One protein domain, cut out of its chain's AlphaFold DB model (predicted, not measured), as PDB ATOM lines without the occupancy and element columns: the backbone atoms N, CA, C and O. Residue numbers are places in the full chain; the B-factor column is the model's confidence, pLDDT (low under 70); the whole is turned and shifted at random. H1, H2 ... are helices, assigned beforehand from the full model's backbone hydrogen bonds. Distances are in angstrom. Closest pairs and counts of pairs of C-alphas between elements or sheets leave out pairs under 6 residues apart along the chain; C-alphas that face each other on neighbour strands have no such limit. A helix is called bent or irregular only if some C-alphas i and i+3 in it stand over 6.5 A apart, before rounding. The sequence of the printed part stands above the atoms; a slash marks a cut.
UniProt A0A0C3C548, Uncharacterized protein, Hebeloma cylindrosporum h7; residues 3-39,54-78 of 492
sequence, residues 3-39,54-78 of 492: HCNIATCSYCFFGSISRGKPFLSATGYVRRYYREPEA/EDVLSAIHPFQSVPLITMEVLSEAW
ATOM      1  N   HIS A   3     238.998 141.885 224.113       39.38
ATOM      2  CA  HIS A   3     238.046 140.782 223.987       39.38
ATOM      3  C   HIS A   3     236.646 141.396 223.928       39.38
ATOM      4  O   HIS A   3     236.320 142.232 224.770       39.38
ATOM      5  N   CYS A   4     235.873 141.043 222.903       37.47
ATOM      6  CA  CYS A   4     234.504 141.509 222.711       37.47
ATOM      7  C   CYS A   4     233.566 140.328 222.944       37.47
ATOM      8  O   CYS A   4     233.741 139.277 222.326       37.47
ATOM      9  N   ASN A   5     232.568 140.495 223.811       37.44
ATOM     10  CA  ASN A   5     231.420 139.599 223.790       37.44
ATOM     11  C   ASN A   5     230.655 139.863 222.476       37.44
ATOM     12  O   ASN A   5     230.405 141.004 222.096       37.44
ATOM     13  N   ILE A   6     230.365 138.800 221.729       41.50
ATOM     14  CA  ILE A   6     229.781 138.875 220.384       41.50
ATOM     15  C   ILE A   6     228.294 139.283 220.438       41.50
ATOM     16  O   ILE A   6     227.759 139.813 219.464       41.50
ATOM     17  N   ALA A   7     227.631 139.085 221.585       38.50
ATOM     18  CA  ALA A   7     226.231 139.449 221.801       38.50
ATOM     19  C   ALA A   7     226.049 140.857 222.397       38.50
ATOM     20  O   ALA A   7     225.050 141.516 222.131       38.50
ATOM     21  N   THR A   8     227.016 141.342 223.179       44.78
ATOM     22  CA  THR A   8     227.009 142.684 223.778       44.78
ATOM     23  C   THR A   8     228.413 143.249 223.664       44.78
ATOM     24  O   THR A   8     229.351 142.615 224.133       44.78
ATOM     25  N   CYS A   9     228.605 144.410 223.034       42.75
ATOM     26  CA  CYS A   9     229.933 145.017 222.891       42.75
ATOM     27  C   CYS A   9     230.484 145.505 224.230       42.75
ATOM     28  O   CYS A   9     230.508 146.693 224.532       42.75
ATOM     29  N   SER A  10     230.916 144.551 225.038       52.38
ATOM     30  CA  SER A  10     231.604 144.759 226.291       52.38
ATOM     31  C   SER A  10     233.095 144.669 225.998       52.38
ATOM     32  O   SER A  10     233.545 143.762 225.295       52.38
ATOM     33  N   TYR A  11     233.854 145.637 226.500       60.16
ATOM     34  CA  TYR A  11     235.276 145.781 226.206       60.16
ATOM     35  C   TYR A  11     236.101 145.355 227.418       60.16
ATOM     36  O   TYR A  11     235.716 145.580 228.562       60.16
ATOM     37  N   CYS A  12     237.278 144.791 227.179       55.81
ATOM     38  CA  CYS A  12     238.311 144.662 228.200       55.81
ATOM     39  C   CYS A  12     239.548 145.453 227.764       55.81
ATOM     40  O   CYS A  12     240.069 145.255 226.663       55.81
ATOM     41  N   PHE A  13     240.028 146.348 228.630       62.62
ATOM     42  CA  PHE A  13     241.282 147.064 228.427       62.62
ATOM     43  C   PHE A  13     242.404 146.393 229.220       62.62
ATOM     44  O   PHE A  13     242.575 146.629 230.419       62.62
ATOM     45  N   PHE A  14     243.200 145.566 228.539       60.81
ATOM     46  CA  PHE A  14     244.279 144.828 229.192       60.81
ATOM     47  C   PHE A  14     245.641 145.519 229.088       60.81
ATOM     48  O   PHE A  14     246.122 145.871 228.008       60.81
ATOM     49  N   GLY A  15     246.319 145.642 230.227       52.69
ATOM     50  CA  GLY A  15     247.631 146.261 230.340       52.69
ATOM     51  C   GLY A  15     248.814 145.296 230.235       52.69
ATOM     52  O   GLY A  15     249.594 145.258 231.176       52.69
ATOM     53  N   SER A  16     249.034 144.630 229.093       55.50
ATOM     54  CA  SER A  16     250.037 143.555 228.885       55.50
ATOM     55  C   SER A  16     249.825 142.340 229.807       55.50
ATOM     56  O   SER A  16     250.015 142.419 231.019       55.50
ATOM     57  N   ILE A  17     249.445 141.211 229.197       52.91
ATOM     58  CA  ILE A  17     249.062 139.934 229.840       52.91
ATOM     59  C   ILE A  17     250.181 139.364 230.726       52.91
ATOM     60  O   ILE A  17     249.927 138.692 231.717       52.91
ATOM     61  N   SER A  18     251.437 139.706 230.445       52.09
ATOM     62  CA  SER A  18     252.600 139.036 231.023       52.09
ATOM     63  C   SER A  18     252.912 139.350 232.494       52.09
ATOM     64  O   SER A  18     253.928 138.864 232.985       52.09
ATOM     65  N   ARG A  19     252.122 140.164 233.218       54.22
ATOM     66  CA  ARG A  19     252.497 140.605 234.585       54.22
ATOM     67  C   ARG A  19     251.370 140.729 235.619       54.22
ATOM     68  O   ARG A  19     251.550 141.477 236.574       54.22
ATOM     69  N   GLY A  20     250.225 140.060 235.448       56.72
ATOM     70  CA  GLY A  20     249.146 140.119 236.453       56.72
ATOM     71  C   GLY A  20     248.687 141.551 236.769       56.72
ATOM     72  O   GLY A  20     248.376 141.879 237.910       56.72
ATOM     73  N   LYS A  21     248.744 142.450 235.777       61.34
ATOM     74  CA  LYS A  21     248.356 143.850 235.968       61.34
ATOM     75  C   LYS A  21     246.831 143.974 236.027       61.34
ATOM     76  O   LYS A  21     246.157 143.266 235.281       61.34
ATOM     77  N   PRO A  22     246.307 144.897 236.853       64.69
ATOM     78  CA  PRO A  22     244.873 145.104 236.987       64.69
ATOM     79  C   PRO A  22     244.257 145.589 235.671       64.69
ATOM     80  O   PRO A  22     244.938 146.195 234.832       64.69
ATOM     81  N   PHE A  23     242.953 145.346 235.526       69.31
ATOM     82  CA  PHE A  23     242.135 145.963 234.487       69.31
ATOM     83  C   PHE A  23     242.327 147.466 234.519       69.31
ATOM     84  O   PHE A  23     242.354 148.092 235.580       69.31
ATOM     85  N   LEU A  24     242.470 148.040 233.336       75.25
ATOM     86  CA  LEU A  24     242.512 149.478 233.208       75.25
ATOM     87  C   LEU A  24     241.089 149.962 232.942       75.25
ATOM     88  O   LEU A  24     240.374 149.395 232.118       75.25
ATOM     89  N   SER A  25     240.686 151.043 233.607       81.62
ATOM     90  CA  SER A  25     239.585 151.853 233.092       81.62
ATOM     91  C   SER A  25     239.954 152.373 231.697       81.62
ATOM     92  O   SER A  25     241.134 152.392 231.330       81.62
ATOM     93  N   ALA A  26     238.977 152.845 230.919       78.50
ATOM     94  CA  ALA A  26     239.271 153.499 229.643       78.50
ATOM     95  C   ALA A  26     240.311 154.623 229.809       78.50
ATOM     96  O   ALA A  26     241.297 154.678 229.075       78.50
ATOM     97  N   THR A  27     240.158 155.431 230.864       84.75
ATOM     98  CA  THR A  27     241.144 156.430 231.291       84.75
ATOM     99  C   THR A  27     242.511 155.797 231.534       84.75
ATOM    100  O   THR A  27     243.493 156.225 230.937       84.75
ATOM    101  N   GLY A  28     242.596 154.750 232.360       84.94
ATOM    102  CA  GLY A  28     243.863 154.079 232.666       84.94
ATOM    103  C   GLY A  28     244.551 153.490 231.429       84.94
ATOM    104  O   GLY A  28     245.780 153.496 231.342       84.94
ATOM    105  N   TYR A  29     243.772 153.011 230.456       82.38
ATOM    106  CA  TYR A  29     244.287 152.489 229.196       82.38
ATOM    107  C   TYR A  29     244.873 153.601 228.333       82.38
ATOM    108  O   TYR A  29     246.037 153.513 227.943       82.38
ATOM    109  N   VAL A  30     244.109 154.668 228.085       83.00
ATOM    110  CA  VAL A  30     244.570 155.807 227.279       83.00
ATOM    111  C   VAL A  30     245.779 156.477 227.939       83.00
ATOM    112  O   VAL A  30     246.782 156.718 227.265       83.00
ATOM    113  N   ARG A  31     245.762 156.654 229.267       85.81
ATOM    114  CA  ARG A  31     246.869 157.240 230.047       85.81
ATOM    115  C   ARG A  31     248.169 156.449 230.005       85.81
ATOM    116  O   ARG A  31     249.236 156.981 230.303       85.81
ATOM    117  N   ARG A  32     248.114 155.177 229.604       82.88
ATOM    118  CA  ARG A  32     249.315 154.366 229.387       82.88
ATOM    119  C   ARG A  32     250.071 154.762 228.119       82.88
ATOM    120  O   ARG A  32     251.275 154.529 228.053       82.88
ATOM    121  N   TYR A  33     249.370 155.337 227.146       77.00
ATOM    122  CA  TYR A  33     249.939 155.851 225.900       77.00
ATOM    123  C   TYR A  33     250.179 157.359 225.970       77.00
ATOM    124  O   TYR A  33     251.217 157.825 225.513       77.00
ATOM    125  N   TYR A  34     249.264 158.090 226.605       83.50
ATOM    126  CA  TYR A  34     249.319 159.538 226.769       83.50
ATOM    127  C   TYR A  34     249.330 159.872 228.256       83.50
ATOM    128  O   TYR A  34     248.277 160.020 228.878       83.50
ATOM    129  N   ARG A  35     250.530 159.910 228.849       87.69
ATOM    130  CA  ARG A  35     250.671 160.241 230.272       87.69
ATOM    131  C   ARG A  35     250.036 161.595 230.547       87.69
ATOM    132  O   ARG A  35     250.103 162.490 229.711       87.69
ATOM    133  N   GLU A  36     249.424 161.707 231.718       90.69
ATOM    134  CA  GLU A  36     248.911 162.984 232.193       90.69
ATOM    135  C   GLU A  36     250.068 163.992 232.234       90.69
ATOM    136  O   GLU A  36     251.147 163.648 232.734       90.69
ATOM    137  N   PRO A  37     249.904 165.176 231.629       89.25
ATOM    138  CA  PRO A  37     250.989 166.130 231.529       89.25
ATOM    139  C   PRO A  37     251.332 166.671 232.921       89.25
ATOM    140  O   PRO A  37     250.477 167.185 233.643       89.25
ATOM    141  N   GLU A  38     252.598 166.556 233.311       90.31
ATOM    142  CA  GLU A  38     253.090 167.101 234.575       90.31
ATOM    143  C   GLU A  38     253.364 168.599 234.399       90.31
ATOM    144  O   GLU A  38     254.260 168.996 233.650       90.31
ATOM    145  N   ALA A  39     252.592 169.449 235.083       86.81
ATOM    146  CA  ALA A  39     252.870 170.880 235.099       86.81
ATOM    147  C   ALA A  39     254.226 171.137 235.788       86.81
ATOM    148  O   ALA A  39     254.467 170.603 236.878       86.81
ATOM    149  N   GLU A  54     243.352 168.145 226.166       87.00
ATOM    150  CA  GLU A  54     241.960 168.305 225.730       87.00
ATOM    151  C   GLU A  54     241.556 167.201 224.739       87.00
ATOM    152  O   GLU A  54     240.484 166.603 224.884       87.00
ATOM    153  N   ASP A  55     242.426 166.877 223.779       80.50
ATOM    154  CA  ASP A  55     242.201 165.804 222.808       80.50
ATOM    155  C   ASP A  55     242.149 164.424 223.487       80.50
ATOM    156  O   ASP A  55     241.260 163.615 223.202       80.50
ATOM    157  N   VAL A  56     243.052 164.151 224.437       84.81
ATOM    158  CA  VAL A  56     243.079 162.899 225.213       84.81
ATOM    159  C   VAL A  56     241.808 162.738 226.045       84.81
ATOM    160  O   VAL A  56     241.197 161.666 226.032       84.81
ATOM    161  N   LEU A  57     241.369 163.786 226.742       87.56
ATOM    162  CA  LEU A  57     240.134 163.763 227.528       87.56
ATOM    163  C   LEU A  57     238.902 163.595 226.632       87.56
ATOM    164  O   LEU A  57     238.021 162.788 226.945       87.56
ATOM    165  N   SER A  58     238.875 164.281 225.488       83.00
ATOM    166  CA  SER A  58     237.822 164.138 224.477       83.00
ATOM    167  C   SER A  58     237.765 162.719 223.911       83.00
ATOM    168  O   SER A  58     236.678 162.199 223.664       83.00
ATOM    169  N   ALA A  59     238.914 162.053 223.758       79.50
ATOM    170  CA  ALA A  59     238.987 160.657 223.340       79.50
ATOM    171  C   ALA A  59     238.560 159.677 224.446       79.50
ATOM    172  O   ALA A  59     237.986 158.639 224.133       79.50
ATOM    173  N   ILE A  60     238.817 159.979 225.725       83.94
ATOM    174  CA  ILE A  60     238.428 159.132 226.870       83.94
ATOM    175  C   ILE A  60     236.921 159.194 227.127       83.94
ATOM    176  O   ILE A  60     236.316 158.169 227.445       83.94
ATOM    177  N   HIS A  61     236.318 160.378 227.003       83.25
ATOM    178  CA  HIS A  61     234.934 160.634 227.406       83.25
ATOM    179  C   HIS A  61     233.912 159.631 226.823       83.25
ATOM    180  O   HIS A  61     233.144 159.065 227.604       83.25
ATOM    181  N   PRO A  62     233.922 159.286 225.515       78.06
ATOM    182  CA  PRO A  62     232.996 158.302 224.945       78.06
ATOM    183  C   PRO A  62     233.109 156.892 225.537       78.06
ATOM    184  O   PRO A  62     232.178 156.104 225.407       78.06
ATOM    185  N   PHE A  63     234.239 156.548 226.159       79.00
ATOM    186  CA  PHE A  63     234.460 155.229 226.749       79.00
ATOM    187  C   PHE A  63     234.060 155.149 228.224       79.00
ATOM    188  O   PHE A  63     234.043 154.054 228.778       79.00
ATOM    189  N   GLN A  64     233.731 156.271 228.875       80.38
ATOM    190  CA  GLN A  64     233.307 156.268 230.280       80.38
ATOM    191  C   GLN A  64     231.945 155.590 230.479       80.38
ATOM    192  O   GLN A  64     231.700 155.011 231.532       80.38
ATOM    193  N   SER A  65     231.080 155.633 229.462       77.25
ATOM    194  CA  SER A  65     229.766 154.982 229.468       77.25
ATOM    195  C   SER A  65     229.791 153.542 228.952       77.25
ATOM    196  O   SER A  65     228.752 152.886 228.934       77.25
ATOM    197  N   VAL A  66     230.942 153.050 228.485       73.25
ATOM    198  CA  VAL A  66     231.042 151.723 227.875       73.25
ATOM    199  C   VAL A  66     231.216 150.676 228.979       73.25
ATOM    200  O   VAL A  66     232.201 150.744 229.720       73.25
ATOM    201  N   PRO A  67     230.303 149.694 229.104       72.06
ATOM    202  CA  PRO A  67     230.432 148.644 230.104       72.06
ATOM    203  C   PRO A  67     231.690 147.809 229.834       72.06
ATOM    204  O   PRO A  67     231.942 147.354 228.713       72.06
ATOM    205  N   LEU A  68     232.500 147.622 230.877       78.00
ATOM    206  CA  LEU A  68     233.694 146.786 230.816       78.00
ATOM    207  C   LEU A  68     233.361 145.362 231.253       78.00
ATOM    208  O   LEU A  68     232.618 145.167 232.214       78.00
ATOM    209  N   ILE A  69     233.939 144.373 230.567       77.81
ATOM    210  CA  ILE A  69     233.852 142.978 231.006       77.81
ATOM    211  C   ILE A  69     234.613 142.854 232.326       77.81
ATOM    212  O   ILE A  69     235.770 143.272 232.418       77.81
ATOM    213  N   THR A  70     233.962 142.288 233.341       80.25
ATOM    214  CA  THR A  70     234.581 142.093 234.653       80.25
ATOM    215  C   THR A  70     235.565 140.918 234.632       80.25
ATOM    216  O   THR A  70     235.515 140.057 233.746       80.25
ATOM    217  N   MET A  71     236.484 140.872 235.602       74.81
ATOM    218  CA  MET A  71     237.445 139.767 235.701       74.81
ATOM    219  C   MET A  71     236.735 138.436 235.914       74.81
ATOM    220  O   MET A  71     237.166 137.433 235.364       74.81
ATOM    221  N   GLU A  72     235.642 138.439 236.674       77.19
ATOM    222  CA  GLU A  72     234.845 137.247 236.943       77.19
ATOM    223  C   GLU A  72     234.351 136.650 235.625       77.19
ATOM    224  O   GLU A  72     234.646 135.492 235.343       77.19
ATOM    225  N   VAL A  73     233.737 137.472 234.763       77.31
ATOM    226  CA  VAL A  73     233.232 137.038 233.451       77.31
ATOM    227  C   VAL A  73     234.363 136.535 232.547       77.31
ATOM    228  O   VAL A  73     234.202 135.524 231.867       77.31
ATOM    229  N   LEU A  74     235.530 137.194 232.537       76.69
ATOM    230  CA  LEU A  74     236.676 136.713 231.750       76.69
ATOM    231  C   LEU A  74     237.283 135.425 232.309       76.69
ATOM    232  O   LEU A  74     237.683 134.568 231.529       76.69
ATOM    233  N   SER A  75     237.357 135.277 233.631       76.94
ATOM    234  CA  SER A  75     237.861 134.065 234.284       76.94
ATOM    235  C   SER A  75     236.909 132.883 234.132       76.94
ATOM    236  O   SER A  75     237.360 131.750 234.024       76.94
ATOM    237  N   GLU A  76     235.605 133.145 234.054       74.56
ATOM    238  CA  GLU A  76     234.593 132.141 233.744       74.56
ATOM    239  C   GLU A  76     234.705 131.689 232.282       74.56
ATOM    240  O   GLU A  76     234.736 130.491 232.003       74.56
ATOM    241  N   ALA A  77     234.831 132.637 231.349       74.00
ATOM    242  CA  ALA A  77     234.902 132.337 229.921       74.00
ATOM    243  C   ALA A  77     236.270 131.777 229.470       74.00
ATOM    244  O   ALA A  77     236.328 130.937 228.572       74.00
ATOM    245  N   TRP A  78     237.374 132.213 230.090       76.94
ATOM    246  CA  TRP A  78     238.754 131.847 229.734       76.94
ATOM    247  C   TRP A  78     239.627 131.598 230.982       76.94
ATOM    248  O   TRP A  78     240.626 132.292 231.201       76.94
TER     249      TRP A  78
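AT A GLANCE: This is residues 3 to 39 and 54 to 78 of the 492 residues of an uncharacterized protein of Hebeloma cylindrosporum h7 (UniProt A0A0C3C548). A flat piece with little regular structure: short helices H1 and H2 lie side by side, H3 sits alone at the other end, and unnamed residues 3 to 25 cross the middle, with 16 to 21 sticking out. The printed part has 62 residues, 23 of them in three named helices, H1, H2, H3 along the chain, with no named strand: all helix. It is only just loose, close to compact, with a radius of gyration of the C-alphas of 13.1 A and spans of 43 by 27 by 13 A.

HOW THE PARTS SIT: H2, residues 54 to 63, touches H1, residues 26 to 31, opposite ways at a shallow tilt of 28 degrees; their closest C-alphas, of Ile 60 and Thr 27, are 5.9 A apart. H3, residues 71 to 77, is apart from both. Every O i to N i+4 pair is within hydrogen-bond range in H1 and H3, but 4 of 6 in H2.

IN THESE COORDINATES: H2 measures 15.1 A and is only just irregular: C-alphas 59 and 62 are 6.6 A apart. H1 measures 8.5 A from C-alpha 26 at (239.271, 153.499, 229.643). H3 measures 9.8 A, ending at C-alpha 77 (234.902, 132.337, 229.921).

THE WHOLE: Residues 40 to 53 are not printed, and C-alphas 39 and 54 are 14.6 A apart across the cut. H2 to H3 is a short link. Residues 3 to 23 have pLDDT under 70.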